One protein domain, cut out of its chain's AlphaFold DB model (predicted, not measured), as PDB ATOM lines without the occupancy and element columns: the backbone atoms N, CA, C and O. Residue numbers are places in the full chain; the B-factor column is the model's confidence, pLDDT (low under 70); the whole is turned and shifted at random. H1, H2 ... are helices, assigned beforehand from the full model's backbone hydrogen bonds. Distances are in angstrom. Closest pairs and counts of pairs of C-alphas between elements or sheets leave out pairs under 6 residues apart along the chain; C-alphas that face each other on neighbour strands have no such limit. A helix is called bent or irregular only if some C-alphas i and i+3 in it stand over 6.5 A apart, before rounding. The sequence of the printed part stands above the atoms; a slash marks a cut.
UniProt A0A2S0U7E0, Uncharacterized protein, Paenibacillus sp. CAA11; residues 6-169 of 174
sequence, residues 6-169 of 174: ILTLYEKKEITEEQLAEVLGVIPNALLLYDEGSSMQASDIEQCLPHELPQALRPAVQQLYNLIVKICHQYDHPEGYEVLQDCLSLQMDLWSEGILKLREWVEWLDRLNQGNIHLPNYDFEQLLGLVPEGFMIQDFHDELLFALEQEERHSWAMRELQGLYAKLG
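Overview. This is residues 6 to 169 of the 174 residues of an uncharacterized protein of Paenibacillus sp. CAA11 (UniProt A0A2S0U7E0). Four helices, H2, H4, H5 and H6, make a loose bundle, with short H3 packed on H2 and H4, and short H1 near H4 and H6. H8 packs on H5, the longest helix, while H7 and H9 touch no helix. The printed part has 164 residues with nine named helices, H1 to H9 in chain order, and no named strand: all helix. It is compact, with a radius of gyration of the C-alphas of 15.7 A and spans of 46 by 37 by 35 A.

Arrangement. H1, residues 6 to 11, only just touches H4, residues 58 to 72, with 3 pairs of C-alphas within 8 A, the closest Ile 6 and Ala 60 at 5.0 A. H2, residues 17 to 31, is irregular, but only just: C-alphas 25 and 28 are 6.7 A apart. H2 touches H5, residues 78 to 96, opposite ways at a shallow tilt of 16 degrees; the closest C-alphas, Pro 28 and Ser 89, are 5.3 A apart. H3, residues 42 to 46, touches H4, with the C-alphas of Ala 42 and Tyr 65 closest at 5.1 A. H5 and H6, residues 102 to 112, form a helical hairpin. H7, residues 124 to 128, is near H8, residues 137 to 150. H9, residues 157 to 167, is near H2 and H8. Every O i to N i+4 pair is within hydrogen-bond range except in H2, with 7 of 11.

Along the chain. H1 begins at C-alpha 6 (95.087, 133.724, 69.384). H2 is 22.1 A long, H4 20.7 A, H5 26.8 A and H8 20.1 A. H9 ends at C-alpha 167 (80.911, 111.523, 59.403).

Size, cuts and confidence. The printed part has no cut; the H3 to H4 and H6 to H7 links are long. Residues 119 to 169 have pLDDT under 70.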
ATOM      1  N   ILE A   6      96.316 134.329  68.854       91.25
ATOM      2  CA  ILE A   6      95.087 133.724  69.384       91.25
ATOM      3  C   ILE A   6      95.060 133.750  70.920       91.25
ATOM      4  O   ILE A   6      94.060 134.147  71.514       91.25
ATOM      5  N   LEU A   7      96.198 133.459  71.561       92.00
ATOM      6  CA  LEU A   7      96.362 133.559  73.009       92.00
ATOM      7  C   LEU A   7      96.198 135.008  73.482       92.00
ATOM      8  O   LEU A   7      95.516 135.265  74.468       92.00
ATOM      9  N   THR A   8      96.776 135.965  72.751       92.25
ATOM     10  CA  THR A   8      96.666 137.394  73.093       92.25
ATOM     11  C   THR A   8      95.221 137.888  73.010       92.25
ATOM     12  O   THR A   8      94.781 138.623  73.894       92.25
ATOM     13  N   LEU A   9      94.485 137.498  71.964       92.88
ATOM     14  CA  LEU A   9      93.075 137.857  71.804       92.88
ATOM     15  C   LEU A   9      92.227 137.274  72.939       92.88
ATOM     16  O   LEU A   9      91.407 137.988  73.515       92.88
ATOM     17  N   TYR A  10      92.462 136.012  73.303       91.62
ATOM     18  CA  TYR A  10      91.739 135.360  74.393       91.62
ATOM     19  C   TYR A  10      92.030 136.008  75.755       91.62
ATOM     20  O   TYR A  10      91.108 136.375  76.481       91.62
ATOM     21  N   GLU A  11      93.301 136.256  76.084       91.12
ATOM     22  CA  GLU A  11      93.695 136.866  77.366       91.12
ATOM     23  C   GLU A  11      93.183 138.301  77.532       91.12
ATOM     24  O   GLU A  11      92.860 138.732  78.642       91.12
ATOM     25  N   LYS A  12      93.064 139.040  76.424       92.25
ATOM     26  CA  LYS A  12      92.447 140.373  76.401       92.25
ATOM     27  C   LYS A  12      90.921 140.344  76.354       92.25
ATOM     28  O   LYS A  12      90.310 141.410  76.418       92.25
ATOM     29  N   LYS A  13      90.309 139.157  76.284       92.06
ATOM     30  CA  LYS A  13      88.859 138.957  76.142       92.06
ATOM     31  C   LYS A  13      88.293 139.600  74.870       92.06
ATOM     32  O   LYS A  13      87.155 140.061  74.853       92.06
ATOM     33  N   GLU A  14      89.106 139.654  73.818       92.62
ATOM     34  CA  GLU A  14      88.696 140.092  72.478       92.62
ATOM     35  C   GLU A  14      88.001 138.958  71.700       92.62
ATOM     36  O   GLU A  14      87.295 139.227  70.731       92.62
ATOM     37  N   ILE A  15      88.164 137.710  72.157       91.50
ATOM     38  CA  ILE A  15      87.376 136.543  71.745       91.50
ATOM     39  C   ILE A  15      86.795 135.825  72.960       91.50
ATOM     40  O   ILE A  15      87.364 135.882  74.054       91.50
ATOM     41  N   THR A  16      85.658 135.162  72.764       89.50
ATOM     42  CA  THR A  16      85.005 134.350  73.795       89.50
ATOM     43  C   THR A  16      85.592 132.940  73.850       89.50
ATOM     44  O   THR A  16      86.283 132.493  72.936       89.50
ATOM     45  N   GLU A  17      85.304 132.227  74.936       86.81
ATOM     46  CA  GLU A  17      85.636 130.807  75.074       86.81
ATOM     47  C   GLU A  17      84.900 129.943  74.043       86.81
ATOM     48  O   GLU A  17      85.507 129.050  73.471       86.81
ATOM     49  N   GLU A  18      83.649 130.277  73.714       86.19
ATOM     50  CA  GLU A  18      82.877 129.618  72.649       86.19
ATOM     51  C   GLU A  18      83.556 129.772  71.279       86.19
ATOM     52  O   GLU A  18      83.774 128.790  70.580       86.19
ATOM     53  N   GLN A  19      83.974 130.991  70.919       88.62
ATOM     54  CA  GLN A  19      84.693 131.245  69.663       88.62
ATOM     55  C   GLN A  19      86.035 130.515  69.612       88.62
ATOM     56  O   GLN A  19      86.473 130.071  68.553       88.62
ATOM     57  N   LEU A  20      86.713 130.419  70.755       89.88
ATOM     58  CA  LEU A  20      87.943 129.657  70.862       89.88
ATOM     59  C   LEU A  20      87.664 128.156  70.708       89.88
ATOM     60  O   LEU A  20      88.367 127.502  69.949       89.88
ATOM     61  N   ALA A  21      86.611 127.628  71.333       86.62
ATOM     62  CA  ALA A  21      86.217 126.225  71.219       86.62
ATOM     63  C   ALA A  21      85.876 125.840  69.777       86.62
ATOM     64  O   ALA A  21      86.318 124.796  69.311       86.62
ATOM     65  N   GLU A  22      85.178 126.708  69.041       87.50
ATOM     66  CA  GLU A  22      84.902 126.506  67.614       87.50
ATOM     67  C   GLU A  22      86.186 126.412  66.779       87.50
ATOM     68  O   GLU A  22      86.322 125.530  65.934       87.50
ATOM     69  N   VAL A  23      87.146 127.311  67.017       90.56
ATOM     70  CA  VAL A  23      88.420 127.350  66.281       90.56
ATOM     71  C   VAL A  23      89.308 126.158  66.622       90.56
ATOM     72  O   VAL A  23      89.964 125.593  65.751       90.56
ATOM     73  N   LEU A  24      89.386 125.791  67.896       90.50
ATOM     74  CA  LEU A  24      90.283 124.727  68.323       90.50
ATOM     75  C   LEU A  24      89.683 123.337  68.076       90.50
ATOM     76  O   LEU A  24      90.397 122.420  67.677       90.50
ATOM     77  N   GLY A  25      88.367 123.190  68.246       87.06
ATOM     78  CA  GLY A  25      87.656 121.915  68.138       87.06
ATOM     79  C   GLY A  25      87.636 121.311  66.733       87.06
ATOM     80  O   GLY A  25      87.386 120.120  66.581       87.06
ATOM     81  N   VAL A  26      87.942 122.090  65.691       87.94
ATOM     82  CA  VAL A  26      88.055 121.565  64.320       87.94
ATOM     83  C   VAL A  26      89.421 120.955  64.005       87.94
ATOM     84  O   VAL A  26      89.549 120.261  62.997       87.94
ATOM     85  N   ILE A  27      90.436 121.193  64.843       90.94
ATOM     86  CA  ILE A  27      91.806 120.729  64.596       90.94
ATOM     87  C   ILE A  27      91.884 119.193  64.583       90.94
ATOM     88  O   ILE A  27      92.342 118.671  63.567       90.94
ATOM     89  N   PRO A  28      91.403 118.454  65.606       87.00
ATOM     90  CA  PRO A  28      91.433 116.986  65.589       87.00
ATOM     91  C   PRO A  28      90.736 116.403  64.356       87.00
ATOM     92  O   PRO A  28      91.270 115.538  63.666       87.00
ATOM     93  N   ASN A  29      89.583 116.974  64.005       84.06
ATOM     94  CA  ASN A  29      88.760 116.526  62.884       84.06
ATOM     95  C   ASN A  29      89.490 116.658  61.548       84.06
ATOM     96  O   ASN A  29      89.402 115.767  60.708       84.06
ATOM     97  N   ALA A  30      90.212 117.764  61.355       88.38
ATOM     98  CA  ALA A  30      90.990 117.991  60.149       88.38
ATOM     99  C   ALA A  30      92.176 117.023  60.043       88.38
ATOM    100  O   ALA A  30      92.506 116.592  58.941       88.38
ATOM    101  N   LEU A  31      92.801 116.660  61.170       87.75
ATOM    102  CA  LEU A  31      93.914 115.706  61.190       87.75
ATOM    103  C   LEU A  31      93.483 114.312  60.742       87.75
ATOM    104  O   LEU A  31      94.204 113.683  59.978       87.75
ATOM    105  N   LEU A  32      92.296 113.856  61.144       87.50
ATOM    106  CA  LEU A  32      91.771 112.530  60.784       87.50
ATOM    107  C   LEU A  32      91.487 112.349  59.284       87.50
ATOM    108  O   LEU A  32      91.214 111.238  58.839       87.50
ATOM    109  N   LEU A  33      91.526 113.425  58.493       87.56
ATOM    110  CA  LEU A  33      91.336 113.359  57.041       87.56
ATOM    111  C   LEU A  33      92.593 112.883  56.292       87.56
ATOM    112  O   LEU A  33      92.541 112.722  55.072       87.56
ATOM    113  N   TYR A  34      93.709 112.690  56.997       89.75
ATOM    114  CA  TYR A  34      95.007 112.359  56.423       89.75
ATOM    115  C   TYR A  34      95.603 111.123  57.099       89.75
ATOM    116  O   TYR A  34      95.491 110.954  58.309       89.75
ATOM    117  N   ASP A  35      96.285 110.290  56.311       86.06
ATOM    118  CA  ASP A  35      97.068 109.154  56.822       86.06
ATOM    119  C   ASP A  35      98.484 109.586  57.262       86.06
ATOM    120  O   ASP A  35      99.156 108.890  58.017       86.06
ATOM    121  N   GLU A  36      98.956 110.739  56.778       89.69
ATOM    122  CA  GLU A  36     100.247 111.347  57.112       89.69
ATOM    123  C   GLU A  36     100.185 112.873  56.960       89.69
ATOM    124  O   GLU A  36      99.404 113.413  56.170       89.69
ATOM    125  N   GLY A  37     101.053 113.602  57.664       88.25
ATOM    126  CA  GLY A  37     100.959 115.059  57.715       88.25
ATOM    127  C   GLY A  37     101.426 115.785  56.449       88.25
ATOM    128  O   GLY A  37     101.084 116.951  56.272       88.25
ATOM    129  N   SER A  38     102.176 115.129  55.558       89.56
ATOM    130  CA  SER A  38     102.958 115.740  54.464       89.56
ATOM    131  C   SER A  38     102.162 116.629  53.492       89.56
ATOM    132  O   SER A  38     102.710 117.570  52.912       89.56
ATOM    133  N   SER A  39     100.870 116.345  53.308       90.75
ATOM    134  CA  SER A  39     100.011 116.995  52.310       90.75
ATOM    135  C   SER A  39      98.982 117.964  52.897       90.75
ATOM    136  O   SER A  39      98.297 118.655  52.137       90.75
ATOM    137  N   MET A  40      98.901 118.059  54.226       93.00
ATOM    138  CA  MET A  40      97.931 118.911  54.907       93.00
ATOM    139  C   MET A  40      98.202 120.400  54.651       93.00
ATOM    140  O   MET A  40      99.354 120.847  54.623       93.00
ATOM    141  N   GLN A  41      97.141 121.191  54.511       94.56
ATOM    142  CA  GLN A  41      97.180 122.645  54.377       94.56
ATOM    143  C   GLN A  41      96.279 123.319  55.415       94.56
ATOM    144  O   GLN A  41      95.310 122.754  55.911       94.56
ATOM    145  N   ALA A  42      96.566 124.583  55.732       93.81
ATOM    146  CA  ALA A  42      95.803 125.306  56.756       93.81
ATOM    147  C   ALA A  42      94.351 125.566  56.326       93.81
ATOM    148  O   ALA A  42      93.464 125.660  57.171       93.81
ATOM    149  N   SER A  43      94.109 125.636  55.014       91.69
ATOM    150  CA  SER A  43      92.766 125.703  54.438       91.69
ATOM    151  C   SER A  43      91.926 124.468  54.738       91.69
ATOM    152  O   SER A  43      90.708 124.580  54.773       91.69
ATOM    153  N   ASP A  44      92.552 123.311  54.947       91.38
ATOM    154  CA  ASP A  44      91.839 122.057  55.202       91.38
ATOM    155  C   ASP A  44      91.248 122.075  56.621       91.38
ATOM    156  O   ASP A  44      90.106 121.675  56.838       91.38
ATOM    157  N   ILE A  45      91.977 122.682  57.565       92.06
ATOM    158  CA  ILE A  45      91.480 122.979  58.915       92.06
ATOM    159  C   ILE A  45      90.392 124.065  58.864       92.06
ATOM    160  O   ILE A  45      89.345 123.930  59.494       92.06
ATOM    161  N   GLU A  46      90.594 125.135  58.085       90.50
ATOM    162  CA  GLU A  46      89.608 126.221  57.956       90.50
ATOM    163  C   GLU A  46      88.276 125.740  57.356       90.50
ATOM    164  O   GLU A  46      87.215 126.170  57.801       90.50
ATOM    165  N   GLN A  47      88.308 124.805  56.403       87.88
ATOM    166  CA  GLN A  47      87.107 124.210  55.800       87.88
ATOM    167  C   GLN A  47      86.266 123.389  56.784       87.88
ATOM    168  O   GLN A  47      85.082 123.166  56.529       87.88
ATOM    169  N   CYS A  48      86.851 122.954  57.901       86.62
ATOM    170  CA  CYS A  48      86.134 122.233  58.948       86.62
ATOM    171  C   CYS A  48      85.312 123.162  59.857       86.62
ATOM    172  O   CYS A  48      84.498 122.675  60.643       86.62
ATOM    173  N   LEU A  49      85.491 124.486  59.757       85.31
ATOM    174  CA  LEU A  49      84.727 125.448  60.546       85.31
ATOM    175  C   LEU A  49      83.248 125.447  60.140       85.31
ATOM    176  O   LEU A  49      82.929 125.501  58.950       85.31
ATOM    177  N   PRO A  50      82.318 125.449  61.113       77.50
ATOM    178  CA  PRO A  50      80.889 125.433  60.812       77.50
ATOM    179  C   PRO A  50      80.427 126.731  60.137       77.50
ATOM    180  O   PRO A  50      79.461 126.724  59.367       77.50
ATOM    181  N   HIS A  51      81.103 127.848  60.422       83.62
ATOM    182  CA  HIS A  51      80.741 129.195  59.992       83.62
ATOM    183  C   HIS A  51      81.985 130.026  59.652       83.62
ATOM    184  O   HIS A  51      83.095 129.734  60.095       83.62
ATOM    185  N   GLU A  52      81.798 131.104  58.888       85.44
ATOM    186  CA  GLU A  52      82.885 132.038  58.599       85.44
ATOM    187  C   GLU A  52      83.340 132.801  59.850       85.44
ATOM    188  O   GLU A  52      82.534 133.408  60.559       85.44
ATOM    189  N   LEU A  53      84.656 132.865  60.063       85.94
ATOM    190  CA  LEU A  53      85.226 133.613  61.181       85.94
ATOM    191  C   LEU A  53      85.099 135.132  60.987       85.94
ATOM    192  O   LEU A  53      85.303 135.637  59.868       85.94
ATOM    193  N   PRO A  54      84.898 135.890  62.083       87.38
ATOM    194  CA  PRO A  54      85.009 137.342  62.076       87.38
ATOM    195  C   PRO A  54      86.346 137.803  61.488       87.38
ATOM    196  O   PRO A  54      87.406 137.262  61.807       87.38
ATOM    197  N   GLN A  55      86.325 138.860  60.669       85.94
ATOM    198  CA  GLN A  55      87.521 139.350  59.969       85.94
ATOM    199  C   GLN A  55      88.676 139.709  60.920       85.94
ATOM    200  O   GLN A  55      89.838 139.530  60.567       85.94
ATOM    201  N   ALA A  56      88.365 140.175  62.133       85.00
ATOM    202  CA  ALA A  56      89.358 140.495  63.158       85.00
ATOM    203  C   ALA A  56      90.064 139.253  63.740       85.00
ATOM    204  O   ALA A  56      91.211 139.352  64.168       85.00
ATOM    205  N   LEU A  57      89.406 138.089  63.723       90.06
ATOM    206  CA  LEU A  57      89.916 136.831  64.277       90.06
ATOM    207  C   LEU A  57      90.747 136.039  63.254       90.06
ATOM    208  O   LEU A  57      91.731 135.395  63.621       90.06
ATOM    209  N   ARG A  58      90.408 136.147  61.962       90.69
ATOM    210  CA  ARG A  58      91.060 135.397  60.870       90.69
ATOM    211  C   ARG A  58      92.594 135.424  60.901       90.69
ATOM    212  O   ARG A  58      93.182 134.353  60.787       90.69
ATOM    213  N   PRO A  59      93.283 136.569  61.093       92.38
ATOM    214  CA  PRO A  59      94.746 136.579  61.090       92.38
ATOM    215  C   PRO A  59      95.362 135.739  62.214       92.38
ATOM    216  O   PRO A  59      96.405 135.120  62.013       92.38
ATOM    217  N   ALA A  60      94.728 135.715  63.390       93.56
ATOM    218  CA  ALA A  60      95.197 134.941  64.532       93.56
ATOM    219  C   ALA A  60      94.984 133.439  64.318       93.56
ATOM    220  O   ALA A  60      95.891 132.650  64.573       93.56
ATOM    221  N   VAL A  61      93.816 133.066  63.791       93.81
ATOM    222  CA  VAL A  61      93.481 131.670  63.486       93.81
ATOM    223  C   VAL A  61      94.354 131.119  62.367       93.81
ATOM    224  O   VAL A  61      94.910 130.036  62.502       93.81
ATOM    225  N   GLN A  62      94.582 131.898  61.308       94.25
ATOM    226  CA  GLN A  62      95.457 131.480  60.217       94.25
ATOM    227  C   GLN A  62      96.882 131.193  60.706       94.25
ATOM    228  O   GLN A  62      97.517 130.248  60.242       94.25
ATOM    229  N   GLN A  63      97.405 131.999  61.636       94.50
ATOM    230  CA  GLN A  63      98.727 131.752  62.215       94.50
ATOM    231  C   GLN A  63      98.763 130.465  63.038       94.50
ATOM    232  O   GLN A  63      99.721 129.704  62.902       94.50
ATOM    233  N   LEU A  64      97.718 130.200  63.827       95.00
ATOM    234  CA  LEU A  64      97.584 128.948  64.567       95.00
ATOM    235  C   LEU A  64      97.543 127.747  63.613       95.00
ATOM    236  O   LEU A  64      98.344 126.830  63.754       95.00
ATOM    237  N   TYR A  65      96.670 127.763  62.604       95.56
ATOM    238  CA  TYR A  65      96.534 126.641  61.669       95.56
ATOM    239  C   TYR A  65      97.804 126.417  60.848       95.56
ATOM    240  O   TYR A  65      98.225 125.280  60.665       95.56
ATOM    241  N   ASN A  66      98.485 127.486  60.429       95.56
ATOM    242  CA  ASN A  66      99.789 127.362  59.777       95.56
ATOM    243  C   ASN A  66     100.840 126.716  60.695       95.56
ATOM    244  O   ASN A  66     101.689 125.972  60.206       95.56
ATOM    245  N   LEU A  67     100.808 126.990  62.004       94.88
ATOM    246  CA  LEU A  67     101.688 126.320  62.962       94.88
ATOM    247  C   LEU A  67     101.357 124.827  63.064       94.88
ATOM    248  O   LEU A  67     102.273 124.015  62.972       94.88
ATOM    249  N   ILE A  68     100.077 124.470  63.210       94.50
ATOM    250  CA  ILE A  68      99.634 123.067  63.267       94.50
ATOM    251  C   ILE A  68     100.085 122.308  62.021       94.50
ATOM    252  O   ILE A  68     100.713 121.259  62.132       94.50
ATOM    253  N   VAL A  69      99.859 122.869  60.834       94.94
ATOM    254  CA  VAL A  69     100.282 122.262  59.565       94.94
ATOM    255  C   VAL A  69     101.793 122.086  59.508       94.94
ATOM    256  O   VAL A  69     102.284 121.025  59.137       94.94
ATOM    257  N   LYS A  70     102.553 123.099  59.935       94.56
ATOM    258  CA  LYS A  70     104.015 123.009  59.991       94.56
ATOM    259  C   LYS A  70     104.497 121.919  60.953       94.56
ATOM    260  O   LYS A  70     105.548 121.330  60.711       94.56
ATOM    261  N   ILE A  71     103.774 121.671  62.041       93.69
ATOM    262  CA  ILE A  71     104.042 120.545  62.939       93.69
ATOM    263  C   ILE A  71     103.725 119.234  62.219       93.69
ATOM    264  O   ILE A  71     104.589 118.369  62.170       93.69
ATOM    265  N   CYS A  72     102.552 119.115  61.593       92.94
ATOM    266  CA  CYS A  72     102.137 117.918  60.854       92.94
ATOM    267  C   CYS A  72     103.140 117.532  59.762       92.94
ATOM    268  O   CYS A  72     103.483 116.365  59.629       92.94
ATOM    269  N   HIS A  73     103.687 118.509  59.035       93.81
ATOM    270  CA  HIS A  73     104.699 118.281  57.992       93.81
ATOM    271  C   HIS A  73     105.998 117.644  58.508       93.81
ATOM    272  O   HIS A  73     106.784 117.158  57.703       93.81
ATOM    273  N   GLN A  74     106.244 117.646  59.822       90.50
ATOM    274  CA  GLN A  74     107.396 116.967  60.430       90.50
ATOM    275  C   GLN A  74     107.164 115.459  60.617       90.50
ATOM    276  O   GLN A  74     108.119 114.741  60.905       90.50
ATOM    277  N   TYR A  75     105.927 114.987  60.439       88.12
ATOM    278  CA  TYR A  75     105.498 113.601  60.613       88.12
ATOM    279  C   TYR A  75     104.977 113.062  59.271       88.12
ATOM    280  O   TYR A  75     103.775 113.005  59.012       88.12
ATOM    281  N   ASP A  76     105.915 112.705  58.392       86.44
ATOM    282  CA  ASP A  76     105.674 112.185  57.037       86.44
ATOM    283  C   ASP A  76     105.512 110.655  56.987       86.44
ATOM    284  O   ASP A  76     105.659 110.043  55.936       86.44
ATOM    285  N   HIS A  77     105.247 110.032  58.134       84.69
ATOM    286  CA  HIS A  77     105.051 108.595  58.273       84.69
ATOM    287  C   HIS A  77     103.831 108.318  59.166       84.69
ATOM    288  O   HIS A  77     103.699 108.975  60.204       84.69
ATOM    289  N   PRO A  78     102.982 107.328  58.814       80.50
ATOM    290  CA  PRO A  78     101.704 107.095  59.490       80.50
ATOM    291  C   PRO A  78     101.809 106.913  61.003       80.50
ATOM    292  O   PRO A  78     101.111 107.588  61.744       80.50
ATOM    293  N   GLU A  79     102.743 106.086  61.480       78.94
ATOM    294  CA  GLU A  79     102.898 105.794  62.917       78.94
ATOM    295  C   GLU A  79     103.216 107.056  63.741       78.94
ATOM    296  O   GLU A  79     102.705 107.250  64.839       78.94
ATOM    297  N   GLY A  80     104.063 107.942  63.208       79.88
ATOM    298  CA  GLY A  80     104.400 109.196  63.881       79.88
ATOM    299  C   GLY A  80     103.254 110.205  63.822       79.88
ATOM    300  O   GLY A  80     103.051 110.974  64.761       79.88
ATOM    301  N   TYR A  81     102.506 110.194  62.720       86.94
ATOM    302  CA  TYR A  81     101.360 111.069  62.528       86.94
ATOM    303  C   TYR A  81     100.168 110.670  63.410       86.94
ATOM    304  O   TYR A  81      99.541 111.548  63.994       86.94
ATOM    305  N   GLU A  82      99.923 109.374  63.589       82.12
ATOM    306  CA  GLU A  82      98.920 108.828  64.513       82.12
ATOM    307  C   GLU A  82      99.203 109.272  65.956       82.12
ATOM    308  O   GLU A  82      98.346 109.850  66.619       82.12
ATOM    309  N   VAL A  83     100.454 109.160  66.417       79.88
ATOM    310  CA  VAL A  83     100.839 109.657  67.752       79.88
ATOM    311  C   VAL A  83     100.610 111.167  67.885       79.88
ATOM    312  O   VAL A  83     100.183 111.647  68.938       79.88
ATOM    313  N   LEU A  84     100.891 111.941  66.832       85.88
ATOM    314  CA  LEU A  84     100.620 113.379  66.815       85.88
ATOM    315  C   LEU A  84      99.112 113.673  66.900       85.88
ATOM    316  O   LEU A  84      98.725 114.593  67.625       85.88
ATOM    317  N   GLN A  85      98.285 112.917  66.172       85.19
ATOM    318  CA  GLN A  85      96.823 113.010  66.207       85.19
ATOM    319  C   GLN A  85      96.290 112.747  67.614       85.19
ATOM    320  O   GLN A  85      95.535 113.573  68.132       85.19
ATOM    321  N   ASP A  86      96.740 111.668  68.253       79.19
ATOM    322  CA  ASP A  86      96.350 111.304  69.618       79.19
ATOM    323  C   ASP A  86      96.755 112.397  70.610       79.19
ATOM    324  O   ASP A  86      95.950 112.848  71.423       79.19
ATOM    325  N   CYS A  87      97.991 112.902  70.500       82.25
ATOM    326  CA  CYS A  87      98.457 114.002  71.341       82.25
ATOM    327  C   CYS A  87      97.580 115.246  71.167       82.25
ATOM    328  O   CYS A  87      97.150 115.831  72.157       82.25
ATOM    329  N   LEU A  88      97.333 115.681  69.927       86.44
ATOM    330  CA  LEU A  88      96.566 116.898  69.654       86.44
ATOM    331  C   LEU A  88      95.109 116.768  70.102       86.44
ATOM    332  O   LEU A  88      94.598 117.714  70.700       86.44
ATOM    333  N   SER A  89      94.481 115.615  69.870       83.50
ATOM    334  CA  SER A  89      93.123 115.309  70.343       83.50
ATOM    335  C   SER A  89      93.062 115.365  71.865       83.50
ATOM    336  O   SER A  89      92.284 116.129  72.429       83.50
ATOM    337  N   LEU A  90      94.009 114.707  72.535       79.00
ATOM    338  CA  LEU A  90      94.071 114.712  73.987       79.00
ATOM    339  C   LEU A  90      94.244 116.110  74.583       79.00
ATOM    340  O   LEU A  90      93.591 116.471  75.559       79.00
ATOM    341  N   GLN A  91      95.152 116.912  74.025       82.31
ATOM    342  CA  GLN A  91      95.344 118.286  74.489       82.31
ATOM    343  C   GLN A  91      94.056 119.109  74.373       82.31
ATOM    344  O   GLN A  91      93.810 119.980  75.210       82.31
ATOM    345  N   MET A  92      93.262 118.851  73.331       82.81
ATOM    346  CA  MET A  92      91.996 119.532  73.108       82.81
ATOM    347  C   MET A  92      90.949 119.152  74.150       82.81
ATOM    348  O   MET A  92      90.305 120.054  74.689       82.81
ATOM    349  N   ASP A  93      90.850 117.870  74.493       75.94
ATOM    350  CA  ASP A  93      89.949 117.391  75.546       75.94
ATOM    351  C   ASP A  93      90.357 117.932  76.920       75.94
ATOM    352  O   ASP A  93      89.547 118.456  77.678       75.94
ATOM    353  N   LEU A  94      91.654 117.922  77.233       76.56
ATOM    354  CA  LEU A  94      92.140 118.504  78.486       76.56
ATOM    355  C   LEU A  94      91.870 120.014  78.560       76.56
ATOM    356  O   LEU A  94      91.644 120.550  79.647       76.56
ATOM    357  N   TRP A  95      91.912 120.724  77.432       82.19
ATOM    358  CA  TRP A  95      91.588 122.148  77.396       82.19
ATOM    359  C   TRP A  95      90.086 122.405  77.565       82.19
ATOM    360  O   TRP A  95      89.725 123.292  78.343       82.19
ATOM    361  N   SER A  96      89.220 121.639  76.892       76.69
ATOM    362  CA  SER A  96      87.760 121.793  76.996       76.69
ATOM    363  C   SER A  96      87.244 121.508  78.411       76.69
ATOM    364  O   SER A  96      86.298 122.151  78.863       76.69
ATOM    365  N   GLU A  97      87.932 120.632  79.143       73.12
ATOM    366  CA  GLU A  97      87.650 120.302  80.541       73.12
ATOM    367  C   GLU A  97      88.301 121.269  81.548       73.12
ATOM    368  O   GLU A  97      88.193 121.113  82.767       73.12
ATOM    369  N   GLY A  98      88.996 122.304  81.064       73.88
ATOM    370  CA  GLY A  98      89.646 123.309  81.908       73.88
ATOM    371  C   GLY A  98      90.863 122.793  82.686       73.88
ATOM    372  O   GLY A  98      91.368 123.495  83.568       73.88
ATOM    373  N   ILE A  99      91.348 121.594  82.356       74.44
ATOM    374  CA  ILE A  99      92.528 120.957  82.950       74.44
ATOM    375  C   ILE A  99      93.803 121.582  82.378       74.44
ATOM    376  O   ILE A  99      94.737 121.901  83.116       74.44
ATOM    377  N   LEU A 100      93.835 121.785  81.060       80.44
ATOM    378  CA  LEU A 100      94.931 122.426  80.343       80.44
ATOM    379  C   LEU A 100      94.590 123.888  80.063       80.44
ATOM    380  O   LEU A 100      93.571 124.204  79.449       80.44
ATOM    381  N   LYS A 101      95.472 124.815  80.439       87.12
ATOM    382  CA  LYS A 101      95.281 126.221  80.062       87.12
ATOM    383  C   LYS A 101      95.683 126.429  78.609       87.12
ATOM    384  O   LYS A 101      96.718 125.935  78.168       87.12
ATOM    385  N   LEU A 102      94.965 127.309  77.907       88.69
ATOM    386  CA  LEU A 102      95.302 127.694  76.528       88.69
ATOM    387  C   LEU A 102      96.779 128.093  76.373       88.69
ATOM    388  O   LEU A 102      97.434 127.720  75.409       88.69
ATOM    389  N   ARG A 103      97.323 128.842  77.339       90.12
ATOM    390  CA  ARG A 103      98.736 129.245  77.347       90.12
ATOM    391  C   ARG A 103      99.687 128.047  77.334       90.12
ATOM    392  O   ARG A 103     100.645 128.060  76.570       90.12
ATOM    393  N   GLU A 104      99.425 127.043  78.163       87.56
ATOM    394  CA  GLU A 104     100.260 125.842  78.295       87.56
ATOM    395  C   GLU A 104     100.198 124.993  77.021       87.56
ATOM    396  O   GLU A 104     101.226 124.496  76.561       87.56
ATOM    397  N   TRP A 105      99.014 124.907  76.406       88.69
ATOM    398  CA  TRP A 105      98.822 124.255  75.112       88.69
ATOM    399  C   TRP A 105      99.602 124.948  73.991       88.69
ATOM    400  O   TRP A 105     100.380 124.326  73.271       88.69
ATOM    401  N   VAL A 106      99.455 126.268  73.878       90.50
ATOM    402  CA  VAL A 106     100.148 127.075  72.870       90.50
ATOM    403  C   VAL A 106     101.671 127.009  73.054       90.50
ATOM    404  O   VAL A 106     102.422 126.913  72.083       90.50
ATOM    405  N   GLU A 107     102.145 127.012  74.301       89.31
ATOM    406  CA  GLU A 107     103.555 126.790  74.634       89.31
ATOM    407  C   GLU A 107     104.048 125.409  74.209       89.31
ATOM    408  O   GLU A 107     105.186 125.272  73.752       89.31
ATOM    409  N   TRP A 108     103.216 124.383  74.374       88.50
ATOM    410  CA  TRP A 108     103.527 123.040  73.912       88.50
ATOM    411  C   TRP A 108     103.598 122.967  72.386       88.50
ATOM    412  O   TRP A 108     104.581 122.434  71.883       88.50
ATOM    413  N   LEU A 109     102.676 123.590  71.645       90.88
ATOM    414  CA  LEU A 109     102.756 123.664  70.178       90.88
ATOM    415  C   LEU A 109     104.058 124.322  69.698       90.88
ATOM    416  O   LEU A 109     104.712 123.830  68.778       90.88
ATOM    417  N   ASP A 110     104.481 125.412  70.346       89.69
ATOM    418  CA  ASP A 110     105.744 126.078  70.019       89.69
ATOM    419  C   ASP A 110     106.962 125.166  70.279       89.69
ATOM    420  O   ASP A 110     107.923 125.203  69.502       89.69
ATOM    421  N   ARG A 111     106.940 124.352  71.349       88.25
ATOM    422  CA  ARG A 111     107.981 123.347  71.655       88.25
ATOM    423  C   ARG A 111     107.955 122.182  70.670       88.25
ATOM    424  O   ARG A 111     109.011 121.768  70.195       88.25
ATOM    425  N   LEU A 112     106.767 121.700  70.329       87.56
ATOM    426  CA  LEU A 112     106.556 120.616  69.381       87.56
ATOM    427  C   LEU A 112     107.074 120.995  67.992       87.56
ATOM    428  O   LEU A 112     107.811 120.231  67.381       87.56
ATOM    429  N   ASN A 113     106.825 122.229  67.550       88.19
ATOM    430  CA  ASN A 113     107.394 122.780  66.317       88.19
ATOM    431  C   ASN A 113     108.937 122.898  66.341       88.19
ATOM    432  O   ASN A 113     109.554 123.052  65.289       88.19
ATOM    433  N   GLN A 114     109.569 122.830  67.517       86.38
ATOM    434  CA  GLN A 114     111.028 122.763  67.688       86.38
ATOM    435  C   GLN A 114     111.542 121.317  67.841       86.38
ATOM    436  O   GLN A 114     112.722 121.123  68.131       86.38
ATOM    437  N   GLY A 115     110.678 120.313  67.661       80.31
ATOM    438  CA  GLY A 115     111.003 118.892  67.790       80.31
ATOM    439  C   GLY A 115     110.924 118.345  69.220       80.31
ATOM    440  O   GLY A 115     111.381 117.233  69.467       80.31
ATOM    441  N   ASN A 116     110.380 119.102  70.179       78.31
ATOM    442  CA  ASN A 116     110.193 118.624  71.549       78.31
ATOM    443  C   ASN A 116     108.754 118.137  71.759       78.31
ATOM    444  O   ASN A 116     107.844 118.942  71.949       78.31
ATOM    445  N   ILE A 117     108.586 116.814  71.757       71.38
ATOM    446  CA  ILE A 117     107.287 116.140  71.864       71.38
ATOM    447  C   ILE A 117     106.785 115.970  73.306       71.38
ATOM    448  O   ILE A 117     105.656 115.537  73.513       71.38
ATOM    449  N   HIS A 118     107.582 116.314  74.325       70.94
ATOM    450  CA  HIS A 118     107.173 116.104  75.713       70.94
ATOM    451  C   HIS A 118     105.894 116.880  76.043       70.94
ATOM    452  O   HIS A 118     105.847 118.113  75.940       70.94
ATOM    453  N   LEU A 119     104.874 116.130  76.467       67.00
ATOM    454  CA  LEU A 119     103.609 116.665  76.947       67.00
ATOM    455  C   LEU A 119     103.832 117.626  78.126       67.00
ATOM    456  O   LEU A 119     104.819 117.495  78.860       67.00
ATOM    457  N   PRO A 120     102.935 118.606  78.328       66.56
ATOM    458  CA  PRO A 120     102.885 119.353  79.578       66.56
ATOM    459  C   PRO A 120     102.786 118.411  80.789       66.56
ATOM    460  O   PRO A 120     102.293 117.292  80.687       66.56
ATOM    461  N   ASN A 121     103.270 118.860  81.947       64.56
ATOM    462  CA  ASN A 121     103.076 118.106  83.181       64.56
ATOM    463  C   ASN A 121     101.622 118.262  83.627       64.56
ATOM    464  O   ASN A 121     101.201 119.377  83.941       64.56
ATOM    465  N   TYR A 122     100.896 117.152  83.696       64.50
ATOM    466  CA  TYR A 122      99.535 117.092  84.218       64.50
ATOM    467  C   TYR A 122      99.509 116.370  85.558       64.50
ATOM    468  O   TYR A 122     100.291 115.446  85.790       64.50
ATOM    469  N   ASP A 123      98.580 116.763  86.427       61.91
ATOM    470  CA  ASP A 123      98.280 116.024  87.653       61.91
ATOM    471  C   ASP A 123      97.285 114.893  87.339       61.91
ATOM    472  O   ASP A 123      96.084 114.981  87.591       61.91
ATOM    473  N   PHE A 124      97.784 113.846  86.678       58.59
ATOM    474  CA  PHE A 124      96.963 112.719  86.234       58.59
ATOM    475  C   PHE A 124      96.444 111.862  87.390       58.59
ATOM    476  O   PHE A 124      95.356 111.304  87.283       58.59
ATOM    477  N   GLU A 125      97.179 111.786  88.505       58.19
ATOM    478  CA  GLU A 125      96.714 111.079  89.704       58.19
ATOM    479  C   GLU A 125      95.446 111.719  90.272       58.19
ATOM    480  O   GLU A 125      94.558 111.015  90.759       58.19
ATOM    481  N   GLN A 126      95.328 113.044  90.166       59.41
ATOM    482  CA  GLN A 126      94.112 113.754  90.536       59.41
ATOM    483  C   GLN A 126      92.933 113.453  89.589       59.41
ATOM    484  O   GLN A 126      91.789 113.480  90.039       59.41
ATOM    485  N   LEU A 127      93.202 113.176  88.308       56.47
ATOM    486  CA  LEU A 127      92.185 112.988  87.265       56.47
ATOM    487  C   LEU A 127      91.691 111.547  87.136       56.47
ATOM    488  O   LEU A 127      90.489 111.321  87.065       56.47
ATOM    489  N   LEU A 128      92.608 110.580  87.115       56.78
ATOM    490  CA  LEU A 128      92.313 109.170  86.839       56.78
ATOM    491  C   LEU A 128      92.654 108.235  88.011       56.78
ATOM    492  O   LEU A 128      92.372 107.039  87.963       56.78
ATOM    493  N   GLY A 129      93.261 108.752  89.084       63.12
ATOM    494  CA  GLY A 129      93.805 107.922  90.157       63.12
ATOM    495  C   GLY A 129      95.142 107.270  89.782       63.12
ATOM    496  O   GLY A 129      95.935 107.821  89.025       63.12
ATOM    497  N   LEU A 130      95.436 106.101  90.360       57.38
ATOM    498  CA  LEU A 130      96.711 105.402  90.149       57.38
ATOM    499  C   LEU A 130      96.801 104.819  88.731       57.38
ATOM    500  O   LEU A 130      96.168 103.806  88.434       57.38
ATOM    501  N   VAL A 131      97.644 105.426  87.897       58.75
ATOM    502  CA  VAL A 131      97.940 104.962  86.538       58.75
ATOM    503  C   VAL A 131      98.970 103.810  86.575       58.75
ATOM    504  O   VAL A 131     100.002 103.950  87.239       58.75
ATOM    505  N   PRO A 132      98.733 102.664  85.902       57.72
ATOM    506  CA  PRO A 132      99.668 101.536  85.878       57.72
ATOM    507  C   PRO A 132     101.016 101.847  85.209       57.72
ATOM    508  O   PRO A 132     101.148 102.734  84.370       57.72
ATOM    509  N   GLU A 133     102.032 101.046  85.530       47.84
ATOM    510  CA  GLU A 133     103.328 101.108  84.852       47.84
ATOM    511  C   GLU A 133     103.189 100.617  83.395       47.84
ATOM    512  O   GLU A 133     102.685  99.520  83.159       47.84
ATOM    513  N   GLY A 134     103.626 101.425  82.419       54.44
ATOM    514  CA  GLY A 134     103.493 101.122  80.983       54.44
ATOM    515  C   GLY A 134     102.231 101.669  80.305       54.44
ATOM    516  O   GLY A 134     101.985 101.324  79.155       54.44
ATOM    517  N   PHE A 135     101.461 102.512  80.993       55.16
ATOM    518  CA  PHE A 135     100.286 103.192  80.448       55.16
ATOM    519  C   PHE A 135     100.667 104.168  79.326       55.16
ATOM    520  O   PHE A 135     101.505 105.058  79.520       55.16
ATOM    521  N   MET A 136     100.076 103.978  78.148       58.72
ATOM    522  CA  MET A 136     100.364 104.758  76.949       58.72
ATOM    523  C   MET A 136      99.414 105.955  76.836       58.72
ATOM    524  O   MET A 136      98.379 106.028  77.492       58.72
ATOM    525  N   ILE A 137      99.756 106.915  75.975       60.16
ATOM    526  CA  ILE A 137      98.912 108.099  75.742       60.16
ATOM    527  C   ILE A 137      97.530 107.738  75.172       60.16
ATOM    528  O   ILE A 137      96.554 108.425  75.450       60.16
ATOM    529  N   GLN A 138      97.456 106.639  74.423       58.88
ATOM    530  CA  GLN A 138      96.225 106.078  73.870       58.88
ATOM    531  C   GLN A 138      95.332 105.522  74.981       58.88
ATOM    532  O   GLN A 138      94.174 105.911  75.075       58.88
ATOM    533  N   ASP A 139      95.904 104.730  75.897       62.81
ATOM    534  CA  ASP A 139      95.187 104.239  77.081       62.81
ATOM    535  C   ASP A 139      94.668 105.411  77.934       62.81
ATOM    536  O   ASP A 139      93.566 105.363  78.473       62.81
ATOM    537  N   PHE A 140      95.444 106.500  78.029       64.62
ATOM    538  CA  PHE A 140      95.025 107.715  78.730       64.62
ATOM    539  C   PHE A 140      93.855 108.416  78.051       64.62
ATOM    540  O   PHE A 140      92.919 108.827  78.732       64.62
ATOM    541  N   HIS A 141      93.921 108.576  76.732       62.81
ATOM    542  CA  HIS A 141      92.855 109.191  75.955       62.81
ATOM    543  C   HIS A 141      91.554 108.386  76.076       62.81
ATOM    544  O   HIS A 141      90.513 108.966  76.372       62.81
ATOM    545  N   ASP A 142      91.626 107.058  75.977       67.31
ATOM    546  CA  ASP A 142      90.463 106.175  76.103       67.31
ATOM    547  C   ASP A 142      89.847 106.207  77.514       67.31
ATOM    548  O   ASP A 142      88.629 106.325  77.658       67.31
ATOM    549  N   GLU A 143      90.666 106.154  78.571       65.19
ATOM    550  CA  GLU A 143      90.190 106.232  79.962       65.19
ATOM    551  C   GLU A 143      89.651 107.626  80.316       65.19
ATOM    552  O   GLU A 143      88.664 107.743  81.047       65.19
ATOM    553  N   LEU A 144      90.253 108.695  79.778       64.31
ATOM    554  CA  LEU A 144      89.739 110.056  79.921       64.31
ATOM    555  C   LEU A 144      88.372 110.183  79.247       64.31
ATOM    556  O   LEU A 144      87.431 110.651  79.884       64.31
ATOM    557  N   LEU A 145      88.236 109.728  78.000       64.44
ATOM    558  CA  LEU A 145      86.957 109.726  77.290       64.44
ATOM    559  C   LEU A 145      85.901 108.923  78.054       64.44
ATOM    560  O   LEU A 145      84.797 109.420  78.269       64.44
ATOM    561  N   PHE A 146      86.251 107.734  78.549       64.75
ATOM    562  CA  PHE A 146      85.355 106.921  79.370       64.75
ATOM    563  C   PHE A 146      84.937 107.630  80.669       64.75
ATOM    564  O   PHE A 146      83.769 107.576  81.053       64.75
ATOM    565  N   ALA A 147      85.851 108.321  81.355       60.81
ATOM    566  CA  ALA A 147      85.526 109.091  82.557       60.81
ATOM    567  C   ALA A 147      84.598 110.281  82.246       60.81
ATOM    568  O   ALA A 147      83.624 110.506  82.968       60.81
ATOM    569  N   LEU A 148      84.853 110.994  81.145       60.47
ATOM    570  CA  LEU A 148      84.031 112.112  80.675       60.47
ATOM    571  C   LEU A 148      82.630 111.664  80.231       60.47
ATOM    572  O   LEU A 148      81.648 112.363  80.482       60.47
ATOM    573  N   GLU A 149      82.510 110.473  79.643       60.00
ATOM    574  CA  GLU A 149      81.237 109.843  79.272       60.00
ATOM    575  C   GLU A 149      80.316 109.572  80.471       60.00
ATOM    576  O   GLU A 149      79.089 109.608  80.336       60.00
ATOM    577  N   GLN A 150      80.891 109.298  81.644       60.44
ATOM    578  CA  GLN A 150      80.142 108.981  82.863       60.44
ATOM    579  C   GLN A 150      79.647 110.237  83.606       60.44
ATOM    580  O   GLN A 150      78.770 110.129  84.470       60.44
ATOM    581  N   GLU A 151      80.152 111.434  83.280       54.09
ATOM    582  CA  GLU A 151      79.695 112.690  83.880       54.09
ATOM    583  C   GLU A 151      78.528 113.327  83.094       54.09
ATOM    584  O   GLU A 151      78.681 113.880  82.004       54.09
ATOM    585  N   GLU A 152      77.327 113.357  83.700       50.31
ATOM    586  CA  GLU A 152      76.090 113.933  83.120       50.31
ATOM    587  C   GLU A 152      76.213 115.403  82.651       50.31
ATOM    588  O   GLU A 152      75.360 115.900  81.904       50.31
ATOM    589  N   ARG A 153      77.264 116.125  83.063       49.94
ATOM    590  CA  ARG A 153      77.499 117.529  82.695       49.94
ATOM    591  C   ARG A 153      77.948 117.741  81.245       49.94
ATOM    592  O   ARG A 153      77.824 118.866  80.762       49.94
ATOM    593  N   HIS A 154      78.386 116.696  80.538       52.41
ATOM    594  CA  HIS A 154      79.127 116.830  79.271       52.41
ATOM    595  C   HIS A 154      78.379 116.258  78.048       52.41
ATOM    596  O   HIS A 154      78.954 116.008  76.991       52.41
ATOM    597  N   SER A 155      77.047 116.141  78.134       51.28
ATOM    598  CA  SER A 155      76.165 115.619  77.066       51.28
ATOM    599  C   SER A 155      76.224 116.351  75.708       51.28
ATOM    600  O   SER A 155      75.662 115.866  74.722       51.28
ATOM    601  N   TRP A 156      76.879 117.513  75.630       48.06
ATOM    602  CA  TRP A 156      77.113 118.241  74.382       48.06
ATOM    603  C   TRP A 156      78.413 117.803  73.677       48.06
ATOM    604  O   TRP A 156      78.399 117.666  72.458       48.06
ATOM    605  N   ALA A 157      79.481 117.492  74.422       45.22
ATOM    606  CA  ALA A 157      80.763 117.026  73.885       45.22
ATOM    607  C   ALA A 157      80.629 115.619  73.278       45.22
ATOM    608  O   ALA A 157      81.069 115.371  72.158       45.22
ATOM    609  N   MET A 158      79.851 114.749  73.933       50.78
ATOM    610  CA  MET A 158      79.450 113.450  73.376       50.78
ATOM    611  C   MET A 158      78.657 113.559  72.072       50.78
ATOM    612  O   MET A 158      78.704 112.661  71.233       50.78
ATOM    613  N   ARG A 159      77.928 114.663  71.871       51.41
ATOM    614  CA  ARG A 159      77.156 114.906  70.647       51.41
ATOM    615  C   ARG A 159      78.057 115.323  69.483       51.41
ATOM    616  O   ARG A 159      77.809 114.890  68.359       51.41
ATOM    617  N   GLU A 160      79.097 116.108  69.750       49.22
ATOM    618  CA  GLU A 160      80.108 116.483  68.752       49.22
ATOM    619  C   GLU A 160      81.017 115.292  68.400       49.22
ATOM    620  O   GLU A 160      81.242 115.031  67.217       49.22
ATOM    621  N   LEU A 161      81.412 114.483  69.393       49.19
ATOM    622  CA  LEU A 161      82.167 113.237  69.208       49.19
ATOM    623  C   LEU A 161      81.388 112.214  68.359       49.19
ATOM    624  O   LEU A 161      81.894 111.690  67.368       49.19
ATOM    625  N   GLN A 162      80.105 111.985  68.665       52.34
ATOM    626  CA  GLN A 162      79.233 111.147  67.828       52.34
ATOM    627  C   GLN A 162      79.007 111.742  66.430       52.34
ATOM    628  O   GLN A 162      78.896 111.000  65.452       52.34
ATOM    629  N   GLY A 163      78.969 113.073  66.311       46.88
ATOM    630  CA  GLY A 163      78.911 113.777  65.031       46.88
ATOM    631  C   GLY A 163      80.151 113.548  64.163       46.88
ATOM    632  O   GLY A 163      80.036 113.496  62.935       46.88
ATOM    633  N   LEU A 164      81.313 113.356  64.790       43.41
ATOM    634  CA  LEU A 164      82.570 113.018  64.132       43.41
ATOM    635  C   LEU A 164      82.594 111.557  63.663       43.41
ATOM    636  O   LEU A 164      82.814 111.295  62.479       43.41
ATOM    637  N   TYR A 165      82.251 110.613  64.546       48.81
ATOM    638  CA  TYR A 165      82.174 109.186  64.208       48.81
ATOM    639  C   TYR A 165      81.136 108.881  63.113       48.81
ATOM    640  O   TYR A 165      81.388 108.066  62.223       48.81
ATOM    641  N   ALA A 166      80.002 109.593  63.104       49.34
ATOM    642  CA  ALA A 166      78.982 109.460  62.062       49.34
ATOM    643  C   ALA A 166      79.452 109.973  60.686       49.34
ATOM    644  O   ALA A 166      79.056 109.420  59.657       49.34
ATOM    645  N   LYS A 167      80.310 111.003  60.647       43.03
ATOM    646  CA  LYS A 167      80.911 111.523  59.403       43.03
ATOM    647  C   LYS A 167      82.029 110.622  58.868       43.03
ATOM    648  O   LYS A 167      82.245 110.600  57.660       43.03
ATOM    649  N   LEU A 168      82.672 109.849  59.742       39.94
ATOM    650  CA  LEU A 168      83.710 108.864  59.411       39.94
ATOM    651  C   LEU A 168      83.147 107.468  59.067       39.94
ATOM    652  O   LEU A 168      83.903 106.542  58.788       39.94
ATOM    653  N   GLY A 169      81.820 107.305  59.038       37.09
ATOM    654  CA  GLY A 169      81.166 106.072  58.587       37.09
ATOM    655  C   GLY A 169      81.149 104.932  59.609       37.09
ATOM    656  O   GLY A 169      80.802 103.805  59.252       37.09
TER     657      GLY A 169